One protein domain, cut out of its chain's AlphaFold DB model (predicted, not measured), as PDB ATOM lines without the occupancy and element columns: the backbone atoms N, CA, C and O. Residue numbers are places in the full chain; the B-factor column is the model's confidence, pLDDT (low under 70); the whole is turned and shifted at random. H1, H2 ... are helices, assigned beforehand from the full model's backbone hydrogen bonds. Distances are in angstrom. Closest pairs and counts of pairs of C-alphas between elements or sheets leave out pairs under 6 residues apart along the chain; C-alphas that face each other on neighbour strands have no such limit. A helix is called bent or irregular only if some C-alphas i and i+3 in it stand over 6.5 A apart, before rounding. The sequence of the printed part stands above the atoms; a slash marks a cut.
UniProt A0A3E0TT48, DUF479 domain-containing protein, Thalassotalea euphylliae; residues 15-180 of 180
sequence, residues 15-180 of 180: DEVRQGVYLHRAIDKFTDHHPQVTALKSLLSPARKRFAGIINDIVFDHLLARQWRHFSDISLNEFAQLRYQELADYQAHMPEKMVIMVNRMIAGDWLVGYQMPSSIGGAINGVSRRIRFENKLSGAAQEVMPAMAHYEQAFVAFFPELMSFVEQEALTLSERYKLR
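This is residues 15 to 180 of the 180 residues of the protein "DUF479 domain-containing protein" of Thalassotalea euphylliae (UniProt A0A3E0TT48). A long, kinked helix, H8, runs along one side of the domain with H1 and H2 packed on it, and H3 packs about perpendicular on its residues 151 to 155, just after the kink near residue 149. H7 packs on H3, while the hairpin of H4 and H5, with short H6, makes an arm apart from H1 and H8. The printed part has 166 residues with eight named helices, H1 to H8 in order, and no named strand: all helix. It is compact, with a radius of gyration of the C-alphas of 16.8 A, and spans 48 by 34 by 33 A.

H1, residues 15 to 33, touches residues 162 to 174 of the hub H8, residues 141 to 178, closest at C-alphas 19 and 173, 6.7 A, at a steep tilt of 42 degrees, opposite ways. H2, residues 35 to 43, touches H8 at residues 143 to 158, closest at C-alphas 36 and 154, 5.1 A. H3, residues 49 to 66, touches H8 about perpendicular, 81 degrees, closest at C-alphas 60 and 155, 6.7 A. H4, residues 76 to 89, and H5, residues 96 to 107, form a helical hairpin, closest at C-alphas 84 and 106, 6.0 A. H6, residues 110 to 113, touches H4, closest at C-alphas 80 and 111, 6.0 A. H7, residues 118 to 130, touches H3, closest at C-alphas 58 and 120, 6.2 A. Every O i to N i+4 pair is within hydrogen-bond range in H1, H4, H5 and H7, but 12 of 14 in H3, 28 of 34 in H8 and 1 of 5 in H2, which has 4 of 6 O i to N i+3 pairs; H6 is too short for an i+4 pair.

H1 begins at C-alpha 15, (186.890, 120.450, 118.455), and is 27.2 A long. H3, 24.9 A, and H8, 44.4 A, are irregular: C-alphas 50 and 53 are 7.8 A apart, and 146 and 149 are 7.9 A apart. H8 has a kink of 72 degrees near residue 149 and ends at C-alpha 178, (176.722, 119.038, 120.862).

The two C-alphas farthest apart, of Pro 146 and Arg 180, are 50.8 A apart. The printed part has no cut and no long link. Residues 177 to 180 have pLDDT under 70.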
ATOM      1  N   ASP A  15     187.776 121.595 118.219       83.38
ATOM      2  CA  ASP A  15     186.890 120.450 118.455       83.38
ATOM      3  C   ASP A  15     186.612 119.642 117.183       83.38
ATOM      4  O   ASP A  15     186.648 118.414 117.218       83.38
ATOM      5  N   GLU A  16     186.443 120.306 116.041       82.50
ATOM      6  CA  GLU A  16     186.256 119.670 114.729       82.50
ATOM      7  C   GLU A  16     187.459 118.795 114.342       82.50
ATOM      8  O   GLU A  16     187.317 117.648 113.915       82.50
ATOM      9  N   VAL A  17     188.675 119.299 114.572       82.75
ATOM     10  CA  VAL A  17     189.913 118.554 114.306       82.75
ATOM     11  C   VAL A  17     190.034 117.374 115.268       82.75
ATOM     12  O   VAL A  17     190.447 116.282 114.871       82.75
ATOM     13  N   ARG A  18     189.642 117.560 116.532       85.56
ATOM     14  CA  ARG A  18     189.643 116.501 117.543       85.56
ATOM     15  C   ARG A  18     188.656 115.386 117.188       85.56
ATOM     16  O   ARG A  18     189.029 114.217 117.265       85.56
ATOM     17  N   GLN A  19     187.445 115.733 116.751       86.94
ATOM     18  CA  GLN A  19     186.453 114.784 116.236       86.94
ATOM     19  C   GLN A  19     187.012 114.001 115.048       86.94
ATOM     20  O   GLN A  19     186.948 112.774 115.052       86.94
ATOM     21  N   GLY A  20     187.659 114.683 114.098       87.62
ATOM     22  CA  GLY A  20     188.339 114.031 112.978       87.62
ATOM     23  C   GLY A  20     189.414 113.031 113.423       87.62
ATOM     24  O   GLY A  20     189.520 111.946 112.861       87.62
ATOM     25  N   VAL A  21     190.184 113.341 114.474       87.06
ATOM     26  CA  VAL A  21     191.169 112.398 115.037       87.06
ATOM     27  C   VAL A  21     190.501 111.189 115.703       87.06
ATOM     28  O   VAL A  21     191.013 110.075 115.578       87.06
ATOM     29  N   TYR A  22     189.381 111.369 116.406       89.38
ATOM     30  CA  TYR A  22     188.644 110.239 116.978       89.38
ATOM     31  C   TYR A  22     188.043 109.344 115.900       89.38
ATOM     32  O   TYR A  22     188.236 108.132 115.966       89.38
ATOM     33  N   LEU A  23     187.397 109.941 114.897       91.88
ATOM     34  CA  LEU A  23     186.827 109.214 113.769       91.88
ATOM     35  C   LEU A  23     187.908 108.418 113.025       91.88
ATOM     36  O   LEU A  23     187.731 107.227 112.793       91.88
ATOM     37  N   HIS A  24     189.064 109.034 112.749       90.69
ATOM     38  CA  HIS A  24     190.227 108.362 112.152       90.69
ATOM     39  C   HIS A  24     190.622 107.099 112.932       90.69
ATOM     40  O   HIS A  24     190.727 106.018 112.370       90.69
ATOM     41  N   ARG A  25     190.774 107.200 114.258       90.50
ATOM     42  CA  ARG A  25     191.158 106.049 115.097       90.50
ATOM     43  C   ARG A  25     190.078 104.969 115.164       90.50
ATOM     44  O   ARG A  25     190.402 103.794 115.331       90.50
ATOM     45  N   ALA A  26     188.808 105.360 115.097       93.12
ATOM     46  CA  ALA A  26     187.689 104.429 115.010       93.12
ATOM     47  C   ALA A  26     187.726 103.650 113.686       93.12
ATOM     48  O   ALA A  26     187.596 102.428 113.715       93.12
ATOM     49  N   ILE A  27     187.976 104.336 112.566       94.00
ATOM     50  CA  ILE A  27     188.165 103.727 111.242       94.00
ATOM     51  C   ILE A  27     189.330 102.737 111.263       94.00
ATOM     52  O   ILE A  27     189.138 101.586 110.869       94.00
ATOM     53  N   ASP A  28     190.496 103.136 111.779       92.12
ATOM     54  CA  ASP A  28     191.667 102.255 111.888       92.12
ATOM     55  C   ASP A  28     191.321 100.994 112.684       92.12
ATOM     56  O   ASP A  28     191.529  99.869 112.230       92.12
ATOM     57  N   LYS A  29     190.704 101.167 113.860       94.50
ATOM     58  CA  LYS A  29     190.315 100.044 114.714       94.50
ATOM     59  C   LYS A  29     189.320  99.119 114.014       94.50
ATOM     60  O   LYS A  29     189.474  97.904 114.117       94.50
ATOM     61  N   PHE A  30     188.298  99.662 113.359       96.06
ATOM     62  CA  PHE A  30     187.309  98.867 112.636       96.06
ATOM     63  C   PHE A  30     187.977  98.056 111.518       96.06
ATOM     64  O   PHE A  30     187.799  96.841 111.442       96.06
ATOM     65  N   THR A  31     188.824  98.713 110.728       95.44
ATOM     66  CA  THR A  31     189.555  98.126 109.599       95.44
ATOM     67  C   THR A  31     190.502  97.013 110.056       95.44
ATOM     68  O   THR A  31     190.435  95.896 109.545       95.44
ATOM     69  N   ASP A  32     191.321  97.270 111.078       93.62
ATOM     70  CA  ASP A  32     192.334  96.336 111.589       93.62
ATOM     71  C   ASP A  32     191.749  95.058 112.205       93.62
ATOM     72  O   ASP A  32     192.430  94.031 112.272       93.62
ATOM     73  N   HIS A  33     190.497  95.103 112.668       95.50
ATOM     74  CA  HIS A  33     189.806  93.949 113.251       95.50
ATOM     75  C   HIS A  33     188.854  93.265 112.264       95.50
ATOM     76  O   HIS A  33     188.305  92.209 112.586       95.50
ATOM     77  N   HIS A  34     188.659  93.825 111.069       97.94
ATOM     78  CA  HIS A  34     187.697  93.287 110.122       97.94
ATOM     79  C   HIS A  34     188.165  91.928 109.558       97.94
ATOM     80  O   HIS A  34     189.307  91.812 109.092       97.94
ATOM     81  N   PRO A  35     187.319  90.877 109.538       97.38
ATOM     82  CA  PRO A  35     187.719  89.540 109.084       97.38
ATOM     83  C   PRO A  35     188.284  89.510 107.658       97.38
ATOM     84  O   PRO A  35     189.293  88.852 107.410       97.38
ATOM     85  N   GLN A  36     187.691  90.274 106.733       97.69
ATOM     86  CA  GLN A  36     188.176  90.346 105.347       97.69
ATOM     87  C   GLN A  36     189.574  90.971 105.260       97.69
ATOM     88  O   GLN A  36     190.402  90.531 104.468       97.69
ATOM     89  N   VAL A  37     189.867  91.962 106.107       97.12
ATOM     90  CA  VAL A  37     191.148  92.683 106.101       97.12
ATOM     91  C   VAL A  37     192.235  91.855 106.779       97.12
ATOM     92  O   VAL A  37     193.343  91.707 106.260       97.12
ATOM     93  N   THR A  38     191.913  91.245 107.920       96.69
ATOM     94  CA  THR A  38     192.850  90.395 108.667       96.69
ATOM     95  C   THR A  38     193.252  89.143 107.882       96.69
ATOM     96  O   THR A  38     194.411  88.720 107.965       96.69
ATOM     97  N   ALA A  39     192.353  88.589 107.060       97.19
ATOM     98  CA  ALA A  39     192.639  87.444 106.195       97.19
ATOM     99  C   ALA A  39     193.745  87.728 105.157       97.19
ATOM    100  O   ALA A  39     194.565  86.842 104.881       97.19
ATOM    101  N   LEU A  40     193.849  88.966 104.648       97.75
ATOM    102  CA  LEU A  40     194.856  89.369 103.649       97.75
ATOM    103  C   LEU A  40     196.295  89.196 104.151       97.75
ATOM    104  O   LEU A  40     197.207  88.937 103.369       97.75
ATOM    105  N   LYS A  41     196.508  89.234 105.472       96.88
ATOM    106  CA  LYS A  41     197.820  88.979 106.086       96.88
ATOM    107  C   LYS A  41     198.399  87.617 105.694       96.88
ATOM    108  O   LYS A  41     199.618  87.453 105.675       96.88
ATOM    109  N   SER A  42     197.556  86.624 105.409       96.75
ATOM    110  CA  SER A  42     198.004  85.287 105.000       96.75
ATOM    111  C   SER A  42     198.682  85.265 103.623       96.75
ATOM    112  O   SER A  42     199.515  84.390 103.394       96.75
ATOM    113  N   LEU A  43     198.399  86.255 102.770       96.94
ATOM    114  CA  LEU A  43     198.928  86.385 101.407       96.94
ATOM    115  C   LEU A  43     200.380  86.882 101.375       96.94
ATOM    116  O   LEU A  43     201.050  86.792 100.350       96.94
ATOM    117  N   LEU A  44     200.863  87.422 102.494       97.81
ATOM    118  CA  LEU A  44     202.189  88.013 102.609       97.81
ATOM    119  C   LEU A  44     203.196  87.027 103.202       97.81
ATOM    120  O   LEU A  44     202.885  86.214 104.082       97.81
ATOM    121  N   SER A  45     204.453  87.159 102.785       97.25
ATOM    122  CA  SER A  45     205.562  86.391 103.346       97.25
ATOM    123  C   SER A  45     205.751  86.685 104.843       97.25
ATOM    124  O   SER A  45     205.430  87.784 105.314       97.25
ATOM    125  N   PRO A  46     206.332  85.756 105.630       96.50
ATOM    126  CA  PRO A  46     206.589  85.980 107.056       96.50
ATOM    127  C   PRO A  46     207.335  87.291 107.356       96.50
ATOM    128  O   PRO A  46     207.039  87.956 108.348       96.50
ATOM    129  N   ALA A  47     208.239  87.710 106.464       94.88
ATOM    130  CA  ALA A  47     208.989  88.959 106.585       94.88
ATOM    131  C   ALA A  47     208.119  90.225 106.439       94.88
ATOM    132  O   ALA A  47     208.492  91.292 106.943       94.88
ATOM    133  N   ARG A  48     206.972  90.120 105.755       96.31
ATOM    134  CA  ARG A  48     206.081  91.237 105.412       96.31
ATOM    135  C   ARG A  48     204.748  91.230 106.155       96.31
ATOM    136  O   ARG A  48     204.140  92.288 106.266       96.31
ATOM    137  N   LYS A  49     204.354  90.121 106.793       95.62
ATOM    138  CA  LYS A  49     203.128  90.016 107.618       95.62
ATOM    139  C   LYS A  49     202.977  91.104 108.681       95.62
ATOM    140  O   LYS A  49     201.858  91.498 108.994       95.62
ATOM    141  N   ARG A  50     204.082  91.588 109.259       94.38
ATOM    142  CA  ARG A  50     204.060  92.679 110.255       94.38
ATOM    143  C   ARG A  50     203.718  94.051 109.664       94.38
ATOM    144  O   ARG A  50     203.423  94.964 110.418       94.38
ATOM    145  N   PHE A  51     203.784  94.191 108.342       96.06
ATOM    146  CA  PHE A  51     203.429  95.405 107.608       96.06
ATOM    147  C   PHE A  51     202.095  95.260 106.866       96.06
ATOM    148  O   PHE A  51     201.804  96.082 106.006       96.06
ATOM    149  N   ALA A  52     201.305  94.221 107.173       96.00
ATOM    150  CA  ALA A  52     200.058  93.944 106.470       96.00
ATOM    151  C   ALA A  52     199.093  95.136 106.499       96.00
ATOM    152  O   ALA A  52     198.575  95.462 105.447       96.00
ATOM    153  N   GLY A  53     198.942  95.831 107.636       95.06
ATOM    154  CA  GLY A  53     198.117  97.050 107.717       95.06
ATOM    155  C   GLY A  53     198.545  98.101 106.691       95.06
ATOM    156  O   GLY A  53     197.804  98.385 105.765       95.06
ATOM    157  N   ILE A  54     199.814  98.528 106.735       95.12
ATOM    158  CA  ILE A  54     200.384  99.502 105.778       95.12
ATOM    159  C   ILE A  54     200.181  99.072 104.316       95.12
ATOM    160  O   ILE A  54     199.933  99.900 103.444       95.12
ATOM    161  N   ILE A  55     200.376  97.784 104.024       97.44
ATOM    162  CA  ILE A  55     200.208  97.255 102.669       97.44
ATOM    163  C   ILE A  55     198.733  97.311 102.267       97.44
ATOM    164  O   ILE A  55     198.433  97.781 101.174       97.44
ATOM    165  N   ASN A  56     197.835  96.863 103.143       97.31
ATOM    166  CA  ASN A  56     196.397  96.877 102.919       97.31
ATOM    167  C   ASN A  56     195.893  98.305 102.694       97.31
ATOM    168  O   ASN A  56     195.182  98.507 101.719       97.31
ATOM    169  N   ASP A  57     196.324  99.282 103.499       95.31
ATOM    170  CA  ASP A  57     195.937 100.695 103.362       95.31
ATOM    171  C   ASP A  57     196.265 101.223 101.963       95.31
ATOM    172  O   ASP A  57     195.397 101.712 101.249       95.31
ATOM    173  N   ILE A  58     197.507 101.024 101.513       96.81
ATOM    174  CA  ILE A  58     197.960 101.481 100.191       96.81
ATOM    175  C   ILE A  58     197.191 100.788  99.061       96.81
ATOM    176  O   ILE A  58     196.899 101.396  98.029       96.81
ATOM    177  N   VAL A  59     196.903  99.494  99.213       97.88
ATOM    178  CA  VAL A  59     196.153  98.745  98.202       97.88
ATOM    179  C   VAL A  59     194.691  99.178  98.187       97.88
ATOM    180  O   VAL A  59     194.120  99.318  97.112       97.88
ATOM    181  N   PHE A  60     194.089  99.434  99.344       97.56
ATOM    182  CA  PHE A  60     192.710  99.898  99.445       97.56
ATOM    183  C   PHE A  60     192.562 101.333  98.938       97.56
ATOM    184  O   PHE A  60     191.604 101.592  98.216       97.56
ATOM    185  N   ASP A  61     193.538 102.215  99.173       96.12
ATOM    186  CA  ASP A  61     193.603 103.544  98.551       96.12
ATOM    187  C   ASP A  61     193.616 103.437  97.019       96.12
ATOM    188  O   ASP A  61     192.854 104.122  96.331       96.12
ATOM    189  N   HIS A  62     194.433 102.527  96.468       97.69
ATOM    190  CA  HIS A  62     194.441 102.249  95.030       97.69
ATOM    191  C   HIS A  62     193.077 101.756  94.535       97.69
ATOM    192  O   HIS A  62     192.555 102.260  93.538       97.69
ATOM    193  N   LEU A  63     192.491 100.772  95.219       97.69
ATOM    194  CA  LEU A  63     191.214 100.184  94.824       97.69
ATOM    195  C   LEU A  63     190.069 101.190  94.904       97.69
ATOM    196  O   LEU A  63     189.254 101.220  93.982       97.69
ATOM    197  N   LEU A  64     190.042 102.031  95.938       97.25
ATOM    198  CA  LEU A  64     189.078 103.112  96.100       97.25
ATOM    199  C   LEU A  64     189.226 104.151  94.989       97.25
ATOM    200  O   LEU A  64     188.248 104.471  94.320       97.25
ATOM    201  N   ALA A  65     190.444 104.633  94.731       97.06
ATOM    202  CA  ALA A  65     190.696 105.606  93.671       97.06
ATOM    203  C   ALA A  65     190.294 105.056  92.290       97.06
ATOM    204  O   ALA A  65     189.663 105.752  91.485       97.06
ATOM    205  N   ARG A  66     190.625 103.787  92.018       96.69
ATOM    206  CA  ARG A  66     190.303 103.095  90.760       96.69
ATOM    207  C   ARG A  66     188.799 102.868  90.584       96.69
ATOM    208  O   ARG A  66     188.305 102.938  89.464       96.69
ATOM    209  N   GLN A  67     188.079 102.599  91.672       95.75
ATOM    210  CA  GLN A  67     186.642 102.289  91.686       95.75
ATOM    211  C   GLN A  67     185.773 103.474  92.125       95.75
ATOM    212  O   GLN A  67     184.588 103.300  92.395       95.75
ATOM    213  N   TRP A  68     186.332 104.686  92.165       96.62
ATOM    214  CA  TRP A  68     185.724 105.870  92.781       96.62
ATOM    215  C   TRP A  68     184.272 106.140  92.362       96.62
ATOM    216  O   TRP A  68     183.427 106.456  93.193       96.62
ATOM    217  N   ARG A  69     183.960 105.947  91.074       95.50
ATOM    218  CA  ARG A  69     182.617 106.159  90.502       95.50
ATOM    219  C   ARG A  69     181.525 105.268  91.103       95.50
ATOM    220  O   ARG A  69     180.356 105.569  90.917       95.50
ATOM    221  N   HIS A  70     181.881 104.185  91.792       94.75
ATOM    222  CA  HIS A  70     180.913 103.344  92.500       94.75
ATOM    223  C   HIS A  70     180.493 103.921  93.856       94.75
ATOM    224  O   HIS A  70     179.469 103.509  94.389       94.75
ATOM    225  N   PHE A  71     181.273 104.853  94.408       92.75
ATOM    226  CA  PHE A  71     181.097 105.365  95.769       92.75
ATOM    227  C   PHE A  71     180.784 106.860  95.815       92.75
ATOM    228  O   PHE A  71     180.425 107.379  96.868       92.75
ATOM    229  N   SER A  72     180.949 107.571  94.699       93.88
ATOM    230  CA  SER A  72     180.743 109.012  94.643       93.88
ATOM    231  C   SER A  72     180.302 109.478  93.260       93.88
ATOM    232  O   SER A  72     180.834 109.035  92.237       93.88
ATOM    233  N   ASP A  73     179.367 110.428  93.246       95.12
ATOM    234  CA  ASP A  73     178.886 111.076  92.025       95.12
ATOM    235  C   ASP A  73     179.859 112.149  91.506       95.12
ATOM    236  O   ASP A  73     179.940 112.388  90.295       95.12
ATOM    237  N   ILE A  74     180.645 112.765  92.398       96.81
ATOM    238  CA  ILE A  74     181.691 113.725  92.017       96.81
ATOM    239  C   ILE A  74     182.929 112.991  91.509       96.81
ATOM    240  O   ILE A  74     183.248 111.884  91.951       96.81
ATOM    241  N   SER A  75     183.657 113.583  90.563       97.25
ATOM    242  CA  SER A  75     184.881 112.952  90.071       97.25
ATOM    243  C   SER A  75     185.978 112.948  91.140       97.25
ATOM    244  O   SER A  75     186.049 113.834  91.991       97.25
ATOM    245  N   LEU A  76     186.887 111.969  91.066       97.38
ATOM    246  CA  LEU A  76     188.036 111.908  91.975       97.38
ATOM    247  C   LEU A  76     188.910 113.164  91.862       97.38
ATOM    248  O   LEU A  76     189.474 113.601  92.856       97.38
ATOM    249  N   ASN A  77     189.007 113.755  90.667       97.12
ATOM    250  CA  ASN A  77     189.776 114.976  90.450       97.12
ATOM    251  C   ASN A  77     189.146 116.164  91.192       97.12
ATOM    252  O   ASN A  77     189.831 116.821  91.968       97.12
ATOM    253  N   GLU A  78     187.836 116.381  91.033       97.25
ATOM    254  CA  GLU A  78     187.116 117.441  91.755       97.25
ATOM    255  C   GLU A  78     187.220 117.255  93.271       97.25
ATOM    256  O   GLU A  78     187.541 118.201  93.990       97.25
ATOM    257  N   PHE A  79     187.020 116.024  93.753       96.75
ATOM    258  CA  PHE A  79     187.207 115.694  95.162       96.75
ATOM    259  C   PHE A  79     188.633 116.011  95.633       96.75
ATOM    260  O   PHE A  79     188.811 116.689  96.644       96.75
ATOM    261  N   ALA A  80     189.650 115.558  94.895       96.81
ATOM    262  CA  ALA A  80     191.048 115.754  95.255       96.81
ATOM    263  C   ALA A  80     191.418 117.239  95.324       96.81
ATOM    264  O   ALA A  80     192.003 117.659  96.319       96.81
ATOM    265  N   GLN A  81     191.021 118.046  94.333       96.81
ATOM    266  CA  GLN A  81     191.286 119.488  94.338       96.81
ATOM    267  C   GLN A  81     190.625 120.186  95.528       96.81
ATOM    268  O   GLN A  81     191.275 120.983  96.205       96.81
ATOM    269  N   LEU A  82     189.374 119.832  95.845       96.12
ATOM    270  CA  LEU A  82     188.688 120.367  97.018       96.12
ATOM    271  C   LEU A  82     189.432 120.015  98.316       96.12
ATOM    272  O   LEU A  82     189.687 120.886  99.144       96.12
ATOM    273  N   ARG A  83     189.829 118.747  98.485       95.25
ATOM    274  CA  ARG A  83     190.568 118.300  99.676       95.25
ATOM    275  C   ARG A  83     191.961 118.926  99.771       95.25
ATOM    276  O   ARG A  83     192.408 119.240 100.870       95.25
ATOM    277  N   TYR A  84     192.662 119.111  98.654       96.25
ATOM    278  CA  TYR A  84     193.968 119.772  98.640       96.25
ATOM    279  C   TYR A  84     193.878 121.243  99.022       96.25
ATOM    280  O   TYR A  84     194.734 121.703  99.777       96.25
ATOM    281  N   GLN A  85     192.850 121.952  98.551       95.56
ATOM    282  CA  GLN A  85     192.617 123.341  98.938       95.56
ATOM    283  C   GLN A  85     192.392 123.452 100.448       95.56
ATOM    284  O   GLN A  85     193.091 124.206 101.117       95.56
ATOM    285  N   GLU A  86     191.515 122.618 101.011       91.94
ATOM    286  CA  GLU A  86     191.298 122.584 102.461       91.94
ATOM    287  C   GLU A  86     192.594 122.269 103.220       91.94
ATOM    288  O   GLU A  86     192.958 122.952 104.176       91.94
ATOM    289  N   LEU A  87     193.359 121.264 102.785       92.12
ATOM    290  CA  LEU A  87     194.636 120.946 103.424       92.12
ATOM    291  C   LEU A  87     195.638 122.108 103.358       92.12
ATOM    292  O   LEU A  87     196.416 122.269 104.298       92.12
ATOM    293  N   ALA A  88     195.635 122.896 102.282       92.62
ATOM    294  CA  ALA A  88     196.460 124.093 102.151       92.62
ATOM    295  C   ALA A  88     196.016 125.202 103.119       92.62
ATOM    296  O   ALA A  88     196.861 125.797 103.791       92.62
ATOM    297  N   ASP A  89     194.709 125.416 103.260       90.88
ATOM    298  CA  ASP A  89     194.144 126.464 104.116       90.88
ATOM    299  C   ASP A  89     194.401 126.196 105.610       90.88
ATOM    300  O   ASP A  89     194.656 127.116 106.388       90.88
ATOM    301  N   TYR A  90     194.424 124.924 106.022       87.31
ATOM    302  CA  TYR A  90     194.617 124.529 107.422       87.31
ATOM    303  C   TYR A  90     196.077 124.237 107.819       87.31
ATOM    304  O   TYR A  90     196.320 123.774 108.939       87.31
ATOM    305  N   GLN A  91     197.073 124.515 106.964       89.06
ATOM    306  CA  GLN A  91     198.484 124.199 107.263       89.06
ATOM    307  C   GLN A  91     198.994 124.830 108.564       89.06
ATOM    308  O   GLN A  91     199.812 124.221 109.252       89.06
ATOM    309  N   ALA A  92     198.479 126.001 108.947       86.38
ATOM    310  CA  ALA A  92     198.861 126.694 110.180       86.38
ATOM    311  C   ALA A  92     198.585 125.882 111.461       86.38
ATOM    312  O   ALA A  92     199.244 126.087 112.478       86.38
ATOM    313  N   HIS A  93     197.641 124.937 111.417       82.00
ATOM    314  CA  HIS A  93     197.299 124.071 112.548       82.00
ATOM    315  C   HIS A  93     198.057 122.738 112.536       82.00
ATOM    316  O   HIS A  93     197.893 121.914 113.437       82.00
ATOM    317  N   MET A  94     198.867 122.485 111.507       86.12
ATOM    318  CA  MET A  94     199.554 121.215 111.322       86.12
ATOM    319  C   MET A  94     200.954 121.241 111.950       86.12
ATOM    320  O   MET A  94     201.679 122.227 111.823       86.12
ATOM    321  N   PRO A  95     201.416 120.131 112.551       85.56
ATOM    322  CA  PRO A  95     202.827 119.975 112.883       85.56
ATOM    323  C   PRO A  95     203.703 120.067 111.624       85.56
ATOM    324  O   PRO A  95     203.325 119.566 110.567       85.56
ATOM    325  N   GLU A  96     204.921 120.598 111.748       88.19
ATOM    326  CA  GLU A  96     205.847 120.835 110.621       88.19
ATOM    327  C   GLU A  96     206.025 119.611 109.698       88.19
ATOM    328  O   GLU A  96     205.977 119.707 108.472       88.19
ATOM    329  N   LYS A  97     206.155 118.414 110.282       86.88
ATOM    330  CA  LYS A  97     206.283 117.164 109.514       86.88
ATOM    331  C   LYS A  97     205.058 116.863 108.651       86.88
ATOM    332  O   LYS A  97     205.211 116.291 107.572       86.88
ATOM    333  N   MET A  98     203.866 117.214 109.129       88.62
ATOM    334  CA  MET A  98     202.626 117.051 108.377       88.62
ATOM    335  C   MET A  98     202.554 118.074 107.240       88.62
ATOM    336  O   MET A  98     202.221 117.675 106.131       88.62
ATOM    337  N   VAL A  99     202.968 119.328 107.461       92.06
ATOM    338  CA  VAL A  99     203.045 120.353 106.399       92.06
ATOM    339  C   VAL A  99     203.926 119.883 105.237       92.06
ATOM    340  O   VAL A  99     203.511 119.915 104.081       92.06
ATOM    341  N   ILE A 100     205.119 119.353 105.530       91.94
ATOM    342  CA  ILE A 100     206.029 118.819 104.499       91.94
ATOM    343  C   ILE A 100     205.371 117.677 103.711       91.94
ATOM    344  O   ILE A 100     205.551 117.572 102.497       91.94
ATOM    345  N   MET A 101     204.628 116.802 104.391       89.94
ATOM    346  CA  MET A 101     203.919 115.697 103.747       89.94
ATOM    347  C   MET A 101     202.777 116.203 102.860       89.94
ATOM    348  O   MET A 101     202.695 115.786 101.710       89.94
ATOM    349  N   VAL A 102     201.944 117.113 103.372       93.31
ATOM    350  CA  VAL A 102     200.813 117.708 102.647       93.31
ATOM    351  C   VAL A 102     201.296 118.428 101.391       93.31
ATOM    352  O   VAL A 102     200.781 118.166 100.311       93.31
ATOM    353  N   ASN A 103     202.361 119.227 101.478       94.62
ATOM    354  CA  ASN A 103     202.917 119.909 100.305       94.62
ATOM    355  C   ASN A 103     203.384 118.929  99.218       94.62
ATOM    356  O   ASN A 103     203.174 119.169  98.032       94.62
ATOM    357  N   ARG A 104     203.979 117.792  99.603       93.06
ATOM    358  CA  ARG A 104     204.368 116.737  98.648       93.06
ATOM    359  C   ARG A 104     203.167 115.998  98.066       93.06
ATOM    360  O   ARG A 104     203.221 115.606  96.904       93.06
ATOM    361  N   MET A 105     202.131 115.793  98.873       93.38
ATOM    362  CA  MET A 105     200.883 115.151  98.468       93.38
ATOM    363  C   MET A 105     200.159 115.973  97.406       93.38
ATOM    364  O   MET A 105     199.799 115.426  96.368       93.38
ATOM    365  N   ILE A 106     200.024 117.281  97.641       95.00
ATOM    366  CA  ILE A 106     199.406 118.226  96.707       95.00
ATOM    367  C   ILE A 106     200.245 118.324  95.428       95.00
ATOM    368  O   ILE A 106     199.731 118.116  94.334       95.00
ATOM    369  N   ALA A 107     201.556 118.567  95.548       94.94
ATOM    370  CA  ALA A 107     202.432 118.730  94.384       94.94
ATOM    371  C   ALA A 107     202.541 117.466  93.511       94.94
ATOM    372  O   ALA A 107     202.832 117.567  92.322       94.94
ATOM    373  N   GLY A 108     202.355 116.282  94.100       93.25
ATOM    374  CA  GLY A 108     202.407 115.001  93.397       93.25
ATOM    375  C   GLY A 108     201.044 114.417  93.028       93.25
ATOM    376  O   GLY A 108     201.022 113.278  92.573       93.25
ATOM    377  N   ASP A 109     199.950 115.136  93.291       94.44
ATOM    378  CA  ASP A 109     198.561 114.695  93.117       94.44
ATOM    379  C   ASP A 109     198.313 113.236  93.552       94.44
ATOM    380  O   ASP A 109     197.888 112.378  92.775       94.44
ATOM    381  N   TRP A 110     198.642 112.917  94.808       94.38
ATOM    382  CA  TRP A 110     198.636 111.523  95.265       94.38
ATOM    383  C   TRP A 110     197.253 110.866  95.207       94.38
ATOM    384  O   TRP A 110     197.174 109.701  94.828       94.38
ATOM    385  N   LEU A 111     196.177 111.586  95.556       94.88
ATOM    386  CA  LEU A 111     194.813 111.041  95.574       94.88
ATOM    387  C   LEU A 111     194.392 110.540  94.192       94.88
ATOM    388  O   LEU A 111     193.919 109.413  94.069       94.88
ATOM    389  N   VAL A 112     194.617 111.340  93.146       95.94
ATOM    390  CA  VAL A 112     194.340 110.920  91.765       95.94
ATOM    391  C   VAL A 112     195.367 109.882  91.308       95.94
ATOM    392  O   VAL A 112     195.013 108.891  90.671       95.94
ATOM    393  N   GLY A 113     196.638 110.058  91.682       94.31
ATOM    394  CA  GLY A 113     197.732 109.152  91.337       94.31
ATOM    395  C   GLY A 113     197.506 107.704  91.779       94.31
ATOM    396  O   GLY A 113     197.949 106.780  91.091       94.31
ATOM    397  N   TYR A 114     196.759 107.489  92.867       95.38
ATOM    398  CA  TYR A 114     196.372 106.156  93.325       95.38
ATOM    399  C   TYR A 114     195.529 105.367  92.319       95.38
ATOM    400  O   TYR A 114     195.489 104.151  92.428       95.38
ATOM    401  N   GLN A 115     194.943 105.971  91.281       94.94
ATOM    402  CA  GLN A 115     194.280 105.209  90.208       94.94
ATOM    403  C   GLN A 115     195.240 104.288  89.443       94.94
ATOM    404  O   GLN A 115     194.827 103.268  88.888       94.94
ATOM    405  N   MET A 116     196.532 104.622  89.420       94.06
ATOM    406  CA  MET A 116     197.534 103.875  88.666       94.06
ATOM    407  C   MET A 116     198.049 102.684  89.481       94.06
ATOM    408  O   MET A 116     198.552 102.897  90.582       94.06
ATOM    409  N   PRO A 117     198.061 101.443  88.961       87.94
ATOM    410  CA  PRO A 117     198.604 100.291  89.695       87.94
ATOM    411  C   PRO A 117     200.079 100.449  90.102       87.94
ATOM    412  O   PRO A 117     200.515  99.934  91.131       87.94
ATOM    413  N   SER A 118     200.862 101.210  89.327       89.50
ATOM    414  CA  SER A 118     202.261 101.531  89.643       89.50
ATOM    415  C   SER A 118     202.424 102.362  90.924       89.50
ATOM    416  O   SER A 118     203.490 102.314  91.548       89.50
ATOM    417  N   SER A 119     201.375 103.075  91.354       90.56
ATOM    418  CA  SER A 119     201.364 103.858  92.595       90.56
ATOM    419  C   SER A 119     201.564 102.984  93.834       90.56
ATOM    420  O   SER A 119     202.278 103.403  94.740       90.56
ATOM    421  N   ILE A 120     201.060 101.741  93.838       94.88
ATOM    422  CA  ILE A 120     201.181 100.806  94.968       94.88
ATOM    423  C   ILE A 120     202.655 100.595  95.322       94.88
ATOM    424  O   ILE A 120     203.079 100.791  96.461       94.88
ATOM    425  N   GLY A 121     203.473 100.233  94.330       94.44
ATOM    426  CA  GLY A 121     204.905 100.008  94.533       94.44
ATOM    427  C   GLY A 121     205.643 101.277  94.954       94.44
ATOM    428  O   GLY A 121     206.473 101.238  95.867       94.44
ATOM    429  N   GLY A 122     205.320 102.413  94.329       93.88
ATOM    430  CA  GLY A 122     205.890 103.715  94.677       93.88
ATOM    431  C   GLY A 122     205.585 104.129  96.120       93.88
ATOM    432  O   GLY A 122     206.505 104.499  96.858       93.88
ATOM    433  N   ALA A 123     204.324 104.003  96.534       93.88
ATOM    434  CA  ALA A 123     203.836 104.320  97.870       93.88
ATOM    435  C   ALA A 123     204.459 103.401  98.928       93.88
ATOM    436  O   ALA A 123     205.056 103.904  99.884       93.88
ATOM    437  N   ILE A 124     204.444 102.078  98.714       95.94
ATOM    438  CA  ILE A 124     205.058 101.086  99.617       95.94
ATOM    439  C   ILE A 124     206.541 101.398  99.828       95.94
ATOM    440  O   ILE A 124     207.021 101.479 100.964       95.94
ATOM    441  N   ASN A 125     207.281 101.626  98.742       94.75
ATOM    442  CA  ASN A 125     208.706 101.934  98.823       94.75
ATOM    443  C   ASN A 125     208.946 103.302  99.483       94.75
ATOM    444  O   ASN A 125     209.914 103.481 100.223       94.75
ATOM    445  N   GLY A 126     208.056 104.269  99.248       92.62
ATOM    446  CA  GLY A 126     208.060 105.567  99.914       92.62
ATOM    447  C   GLY A 126     207.893 105.451 101.427       92.62
ATOM    448  O   GLY A 126     208.664 106.069 102.161       92.62
ATOM    449  N   VAL A 127     206.932 104.648 101.894       93.12
ATOM    450  CA  VAL A 127     206.730 104.367 103.322       93.12
ATOM    451  C   VAL A 127     207.941 103.639 103.899       93.12
ATOM    452  O   VAL A 127     208.482 104.073 104.914       93.12
ATOM    453  N   SER A 128     208.433 102.603 103.215       95.44
ATOM    454  CA  SER A 128     209.609 101.829 103.632       95.44
ATOM    455  C   SER A 128     210.837 102.708 103.900       95.44
ATOM    456  O   SER A 128     211.505 102.512 104.914       95.44
ATOM    457  N   ARG A 129     211.092 103.725 103.060       93.81
ATOM    458  CA  ARG A 129     212.190 104.697 103.243       93.81
ATOM    459  C   ARG A 129     212.024 105.619 104.455       93.81
ATOM    460  O   ARG A 129     213.013 106.159 104.937       93.81
ATOM    461  N   ARG A 130     210.796 105.852 104.924       90.19
ATOM    462  CA  ARG A 130     210.514 106.724 106.082       90.19
ATOM    463  C   ARG A 130     210.583 105.981 107.415       90.19
ATOM    464  O   ARG A 130     210.714 106.619 108.460       90.19
ATOM    465  N   ILE A 131     210.499 104.650 107.392       91.06
ATOM    466  CA  ILE A 131     210.675 103.812 108.578       91.06
ATOM    467  C   ILE A 131     212.144 103.886 109.010       91.06
ATOM    468  O   ILE A 131     213.048 103.585 108.240       91.06
ATOM    469  N   ARG A 132     212.378 104.291 110.264       89.88
ATOM    470  CA  ARG A 132     213.724 104.586 110.794       89.88
ATOM    471  C   ARG A 132     214.613 103.356 111.003       89.88
ATOM    472  O   ARG A 132     215.813 103.512 111.189       89.88
ATOM    473  N   PHE A 133     214.024 102.167 111.034       90.12
ATOM    474  CA  PHE A 133     214.716 100.905 111.288       90.12
ATOM    475  C   PHE A 133     214.730 100.017 110.040       90.12
ATOM    476  O   PHE A 133     213.900 100.170 109.136       90.12
ATOM    477  N   GLU A 134     215.657  99.056 110.008       91.50
ATOM    478  CA  GLU A 134     215.750  98.103 108.905       91.50
ATOM    479  C   GLU A 134     214.439  97.319 108.746       91.50
ATOM    480  O   GLU A 134     213.929  96.679 109.671       91.50
ATOM    481  N   ASN A 135     213.878  97.359 107.543       95.50
ATOM    482  CA  ASN A 135     212.592  96.758 107.245       95.50
ATOM    483  C   ASN A 135     212.608  96.036 105.894       95.50
ATOM    484  O   ASN A 135     213.479  96.256 105.058       95.50
ATOM    485  N   LYS A 136     211.631  95.146 105.696       95.69
ATOM    486  CA  LYS A 136     211.468  94.340 104.473       95.69
ATOM    487  C   LYS A 136     210.219  94.748 103.678       95.69
ATOM    488  O   LYS A 136     209.704  93.966 102.885       95.69
ATOM    489  N   LEU A 137     209.718  95.965 103.924       96.00
ATOM    490  CA  LEU A 137     208.520  96.496 103.273       96.00
ATOM    491  C   LEU A 137     208.786  96.847 101.803       96.00
ATOM    492  O   LEU A 137     207.929  96.614 100.956       96.00
ATOM    493  N   SER A 138     209.981  97.355 101.486       96.00
ATOM    494  CA  SER A 138     210.373  97.627 100.103       96.00
ATOM    495  C   SER A 138     210.179  96.390  99.216       96.00
ATOM    496  O   SER A 138     210.484  95.257  99.609       96.00
ATOM    497  N   GLY A 139     209.625  96.608  98.026       95.31
ATOM    498  CA  GLY A 139     209.312  95.550  97.069       95.31
ATOM    499  C   GLY A 139     208.094  94.689  97.421       95.31
ATOM    500  O   GLY A 139     207.843  93.724  96.705       95.31
ATOM    501  N   ALA A 140     207.318  95.003  98.469       96.62
ATOM    502  CA  ALA A 140     206.120  94.223  98.819       96.62
ATOM    503  C   ALA A 140     205.062  94.187  97.704       96.62
ATOM    504  O   ALA A 140     204.301  93.228  97.625       96.62
ATOM    505  N   ALA A 141     205.079  95.147  96.772       95.94
ATOM    506  CA  ALA A 141     204.244  95.099  95.573       95.94
ATOM    507  C   ALA A 141     204.426  93.800  94.757       95.94
ATOM    508  O   ALA A 141     203.481  93.347  94.126       95.94
ATOM    509  N   GLN A 142     205.596  93.152  94.810       96.69
ATOM    510  CA  GLN A 142     205.826  91.863  94.141       96.69
ATOM    511  C   GLN A 142     204.982  90.717  94.727       96.69
ATOM    512  O   GLN A 142     204.701  89.760  94.016       96.69
ATOM    513  N   GLU A 143     204.570  90.811  95.996       97.00
ATOM    514  CA  GLU A 143     203.642  89.858  96.631       97.00
ATOM    515  C   GLU A 143     202.180  90.281  96.448       97.00
ATOM    516  O   GLU A 143     201.302  89.438  96.298       97.00
ATOM    517  N   VAL A 144     201.918  91.591  96.416       97.25
ATOM    518  CA  VAL A 144     200.566  92.141  96.255       97.25
ATOM    519  C   VAL A 144     200.023  91.914  94.848       97.25
ATOM    520  O   VAL A 144     198.891  91.463  94.704       97.25
ATOM    521  N   MET A 145     200.803  92.219  93.804       96.44
ATOM    522  CA  MET A 145     200.298  92.224  92.425       96.44
ATOM    523  C   MET A 145     199.740  90.860  91.978       96.44
ATOM    524  O   MET A 145     198.636  90.843  91.434       96.44
ATOM    525  N   PRO A 146     200.402  89.713  92.242       97.19
ATOM    526  CA  PRO A 146     199.828  88.400  91.931       97.19
ATOM    527  C   PRO A 146     198.566  88.071  92.741       97.19
ATOM    528  O   PRO A 146     197.741  87.274  92.306       97.19
ATOM    529  N   ALA A 147     198.412  88.678  93.918       97.31
ATOM    530  CA  ALA A 147     197.297  88.452  94.824       97.31
ATOM    531  C   ALA A 147     196.164  89.487  94.675       97.31
ATOM    532  O   ALA A 147     195.204  89.422  95.440       97.31
ATOM    533  N   MET A 148     196.240  90.411  93.704       97.44
ATOM    534  CA  MET A 148     195.333  91.566  93.581       97.44
ATOM    535  C   MET A 148     193.847  91.185  93.615       97.44
ATOM    536  O   MET A 148     193.065  91.845  94.289       97.44
ATOM    537  N   ALA A 149     193.463  90.072  92.984       97.88
ATOM    538  CA  ALA A 149     192.080  89.592  93.000       97.88
ATOM    539  C   ALA A 149     191.544  89.312  94.422       97.88
ATOM    540  O   ALA A 149     190.377  89.568  94.697       97.88
ATOM    541  N   HIS A 150     192.388  88.837  95.345       98.25
ATOM    542  CA  HIS A 150     191.990  88.617  96.741       98.25
ATOM    543  C   HIS A 150     191.811  89.943  97.491       98.25
ATOM    544  O   HIS A 150     190.885  90.074  98.287       98.25
ATOM    545  N   TYR A 151     192.665  90.937  97.216       98.25
ATOM    546  CA  TYR A 151     192.506  92.286  97.767       98.25
ATOM    547  C   TYR A 151     191.221  92.943  97.262       98.25
ATOM    548  O   TYR A 151     190.498  93.540  98.051       98.25
ATOM    549  N   GLU A 152     190.907  92.791  95.975       97.94
ATOM    550  CA  GLU A 152     189.666  93.293  95.377       97.94
ATOM    551  C   GLU A 152     188.426  92.660  96.008       97.94
ATOM    552  O   GLU A 152     187.507  93.376  96.396       97.94
ATOM    553  N   GLN A 153     188.416  91.335  96.174       98.00
ATOM    554  CA  GLN A 153     187.316  90.627  96.837       98.00
ATOM    555  C   GLN A 153     187.128  91.091  98.284       98.00
ATOM    556  O   GLN A 153     186.006  91.388  98.694       98.00
ATOM    557  N   ALA A 154     188.224  91.194  99.041       98.12
ATOM    558  CA  ALA A 154     188.177  91.684 100.412       98.12
ATOM    559  C   ALA A 154     187.660  93.127 100.473       98.12
ATOM    560  O   ALA A 154     186.814  93.422 101.311       98.12
ATOM    561  N   PHE A 155     188.118  94.002  99.573       98.06
ATOM    562  CA  PHE A 155     187.695  95.400  99.501       98.06
ATOM    563  C   PHE A 155     186.202  95.537  99.190       98.06
ATOM    564  O   PHE A 155     185.504  96.255  99.895       98.06
ATOM    565  N   VAL A 156     185.692  94.819  98.185       96.56
ATOM    566  CA  VAL A 156     184.268  94.868  97.808       96.56
ATOM    567  C   VAL A 156     183.365  94.387  98.948       96.56
ATOM    568  O   VAL A 156     182.285  94.937  99.134       96.56
ATOM    569  N   ALA A 157     183.807  93.395  99.727       96.38
ATOM    570  CA  ALA A 157     183.070  92.932 100.901       96.38
ATOM    571  C   ALA A 157     183.161  93.916 102.084       96.38
ATOM    572  O   ALA A 157     182.172  94.161 102.759       96.38
ATOM    573  N   PHE A 158     184.342  94.481 102.333       97.56
ATOM    574  CA  PHE A 158     184.624  95.321 103.500       97.56
ATOM    575  C   PHE A 158     184.133  96.767 103.366       97.56
ATOM    576  O   PHE A 158     183.599  97.334 104.317       97.56
ATOM    577  N   PHE A 159     184.348  97.400 102.214       97.00
ATOM    578  CA  PHE A 159     184.207  98.848 102.080       97.00
ATOM    579  C   PHE A 159     182.772  99.365 102.320       97.00
ATOM    580  O   PHE A 159     182.630 100.382 103.001       97.00
ATOM    581  N   PRO A 160     181.696  98.676 101.879       95.94
ATOM    582  CA  PRO A 160     180.327  99.074 102.229       95.94
ATOM    583  C   PRO A 160     180.041  99.029 103.740       95.94
ATOM    584  O   PRO A 160     179.332  99.893 104.267       95.94
ATOM    585  N   GLU A 161     180.612  98.052 104.455       97.44
ATOM    586  CA  GLU A 161     180.503  97.969 105.917       97.44
ATOM    587  C   GLU A 161     181.252  99.128 106.585       97.44
ATOM    588  O   GLU A 161     180.731  99.743 107.516       97.44
ATOM    589  N   LEU A 162     182.432  99.489 106.063       97.31
ATOM    590  CA  LEU A 162     183.182 100.655 106.525       97.31
ATOM    591  C   LEU A 162     182.395 101.957 106.326       97.31
ATOM    592  O   LEU A 162     182.330 102.759 107.252       97.31
ATOM    593  N   MET A 163     181.784 102.175 105.157       95.88
ATOM    594  CA  MET A 163     180.968 103.373 104.905       95.88
ATOM    595  C   MET A 163     179.825 103.490 105.920       95.88
ATOM    596  O   MET A 163     179.663 104.534 106.549       95.88
ATOM    597  N   SER A 164     179.106 102.388 106.148       96.69
ATOM    598  CA  SER A 164     178.008 102.333 107.121       96.69
ATOM    599  C   SER A 164     178.492 102.637 108.545       96.69
ATOM    600  O   SER A 164     177.853 103.390 109.280       96.69
ATOM    601  N   PHE A 165     179.645 102.084 108.934       97.00
ATOM    602  CA  PHE A 165     180.269 102.358 110.226       97.00
ATOM    603  C   PHE A 165     180.665 103.835 110.373       97.00
ATOM    604  O   PHE A 165     180.379 104.446 111.401       97.00
ATOM    605  N   VAL A 166     181.286 104.428 109.348       95.25
ATOM    606  CA  VAL A 166     181.725 105.834 109.365       95.25
ATOM    607  C   VAL A 166     180.546 106.788 109.517       95.25
ATOM    608  O   VAL A 166     180.632 107.721 110.314       95.25
ATOM    609  N   GLU A 167     179.444 106.552 108.804       94.06
ATOM    610  CA  GLU A 167     178.229 107.364 108.930       94.06
ATOM    611  C   GLU A 167     177.671 107.329 110.361       94.06
ATOM    612  O   GLU A 167     177.385 108.375 110.950       94.06
ATOM    613  N   GLN A 168     177.579 106.138 110.958       94.31
ATOM    614  CA  GLN A 168     177.083 105.960 112.326       94.31
ATOM    615  C   GLN A 168     178.008 106.588 113.377       94.31
ATOM    616  O   GLN A 168     177.545 107.259 114.309       94.31
ATOM    617  N   GLU A 169     179.319 106.397 113.235       93.38
ATOM    618  CA  GLU A 169     180.305 106.921 114.177       93.38
ATOM    619  C   GLU A 169     180.388 108.453 114.094       93.38
ATOM    620  O   GLU A 169     180.446 109.127 115.125       93.38
ATOM    621  N   ALA A 170     180.314 109.032 112.890       89.56
ATOM    622  CA  ALA A 170     180.296 110.482 112.697       89.56
ATOM    623  C   ALA A 170     179.073 111.140 113.358       89.56
ATOM    624  O   ALA A 170     179.214 112.173 114.023       89.56
ATOM    625  N   LEU A 171     177.889 110.529 113.240       89.19
ATOM    626  CA  LEU A 171     176.676 110.986 113.929       89.19
ATOM    627  C   LEU A 171     176.842 110.918 115.453       89.19
ATOM    628  O   LEU A 171     176.625 111.914 116.143       89.19
ATOM    629  N   THR A 172     177.324 109.783 115.963       89.19
ATOM    630  CA  THR A 172     177.550 109.558 117.401       89.19
ATOM    631  C   THR A 172     178.535 110.572 117.992       89.19
ATOM    632  O   THR A 172     178.327 111.102 119.090       89.19
ATOM    633  N   LEU A 173     179.620 110.869 117.270       85.81
ATOM    634  CA  LEU A 173     180.592 111.881 117.671       85.81
ATOM    635  C   LEU A 173     179.971 113.283 117.635       85.81
ATOM    636  O   LEU A 173     180.127 114.027 118.601       85.81
ATOM    637  N   SER A 174     179.209 113.636 116.597       80.94
ATOM    638  CA  SER A 174     178.527 114.936 116.536       80.94
ATOM    639  C   SER A 174     177.584 115.147 117.730       80.94
ATOM    640  O   SER A 174     177.616 116.198 118.371       80.94
ATOM    641  N   GLU A 175     176.793 114.134 118.093       81.50
ATOM    642  CA  GLU A 175     175.866 114.193 119.230       81.50
ATOM    643  C   GLU A 175     176.586 114.346 120.575       81.50
ATOM    644  O   GLU A 175     176.198 115.177 121.398       81.50
ATOM    645  N   ARG A 176     177.685 113.608 120.792       77.06
ATOM    646  CA  ARG A 176     178.489 113.710 122.024       77.06
ATOM    647  C   ARG A 176     179.073 115.097 122.264       77.06
ATOM    648  O   ARG A 176     179.233 115.480 123.421       77.06
ATOM    649  N   TYR A 177     179.428 115.814 121.201       65.31
ATOM    650  CA  TYR A 177     180.062 117.131 121.298       65.31
ATOM    651  C   TYR A 177     179.068 118.294 121.199       65.31
ATOM    652  O   TYR A 177     179.401 119.383 121.644       65.31
ATOM    653  N   LYS A 178     177.832 118.071 120.722       59.97
ATOM    654  CA  LYS A 178     176.722 119.038 120.862       59.97
ATOM    655  C   LYS A 178     176.200 119.169 122.300       59.97
ATOM    656  O   LYS A 178     175.536 120.149 122.615       59.97
ATOM    657  N   LEU A 179     176.466 118.180 123.157       48.38
ATOM    658  CA  LEU A 179     176.041 118.134 124.565       48.38
ATOM    659  C   LEU A 179     177.081 118.717 125.547       48.38
ATOM    660  O   LEU A 179     176.954 118.502 126.754       48.38
ATOM    661  N   ARG A 180     178.119 119.403 125.053       46.72
ATOM    662  CA  ARG A 180     179.181 120.018 125.863       46.72
ATOM    663  C   ARG A 180     179.251 121.522 125.670       46.72
ATOM    664  O   ARG A 180     178.976 121.975 124.542       46.72
TER     665      ARG A 180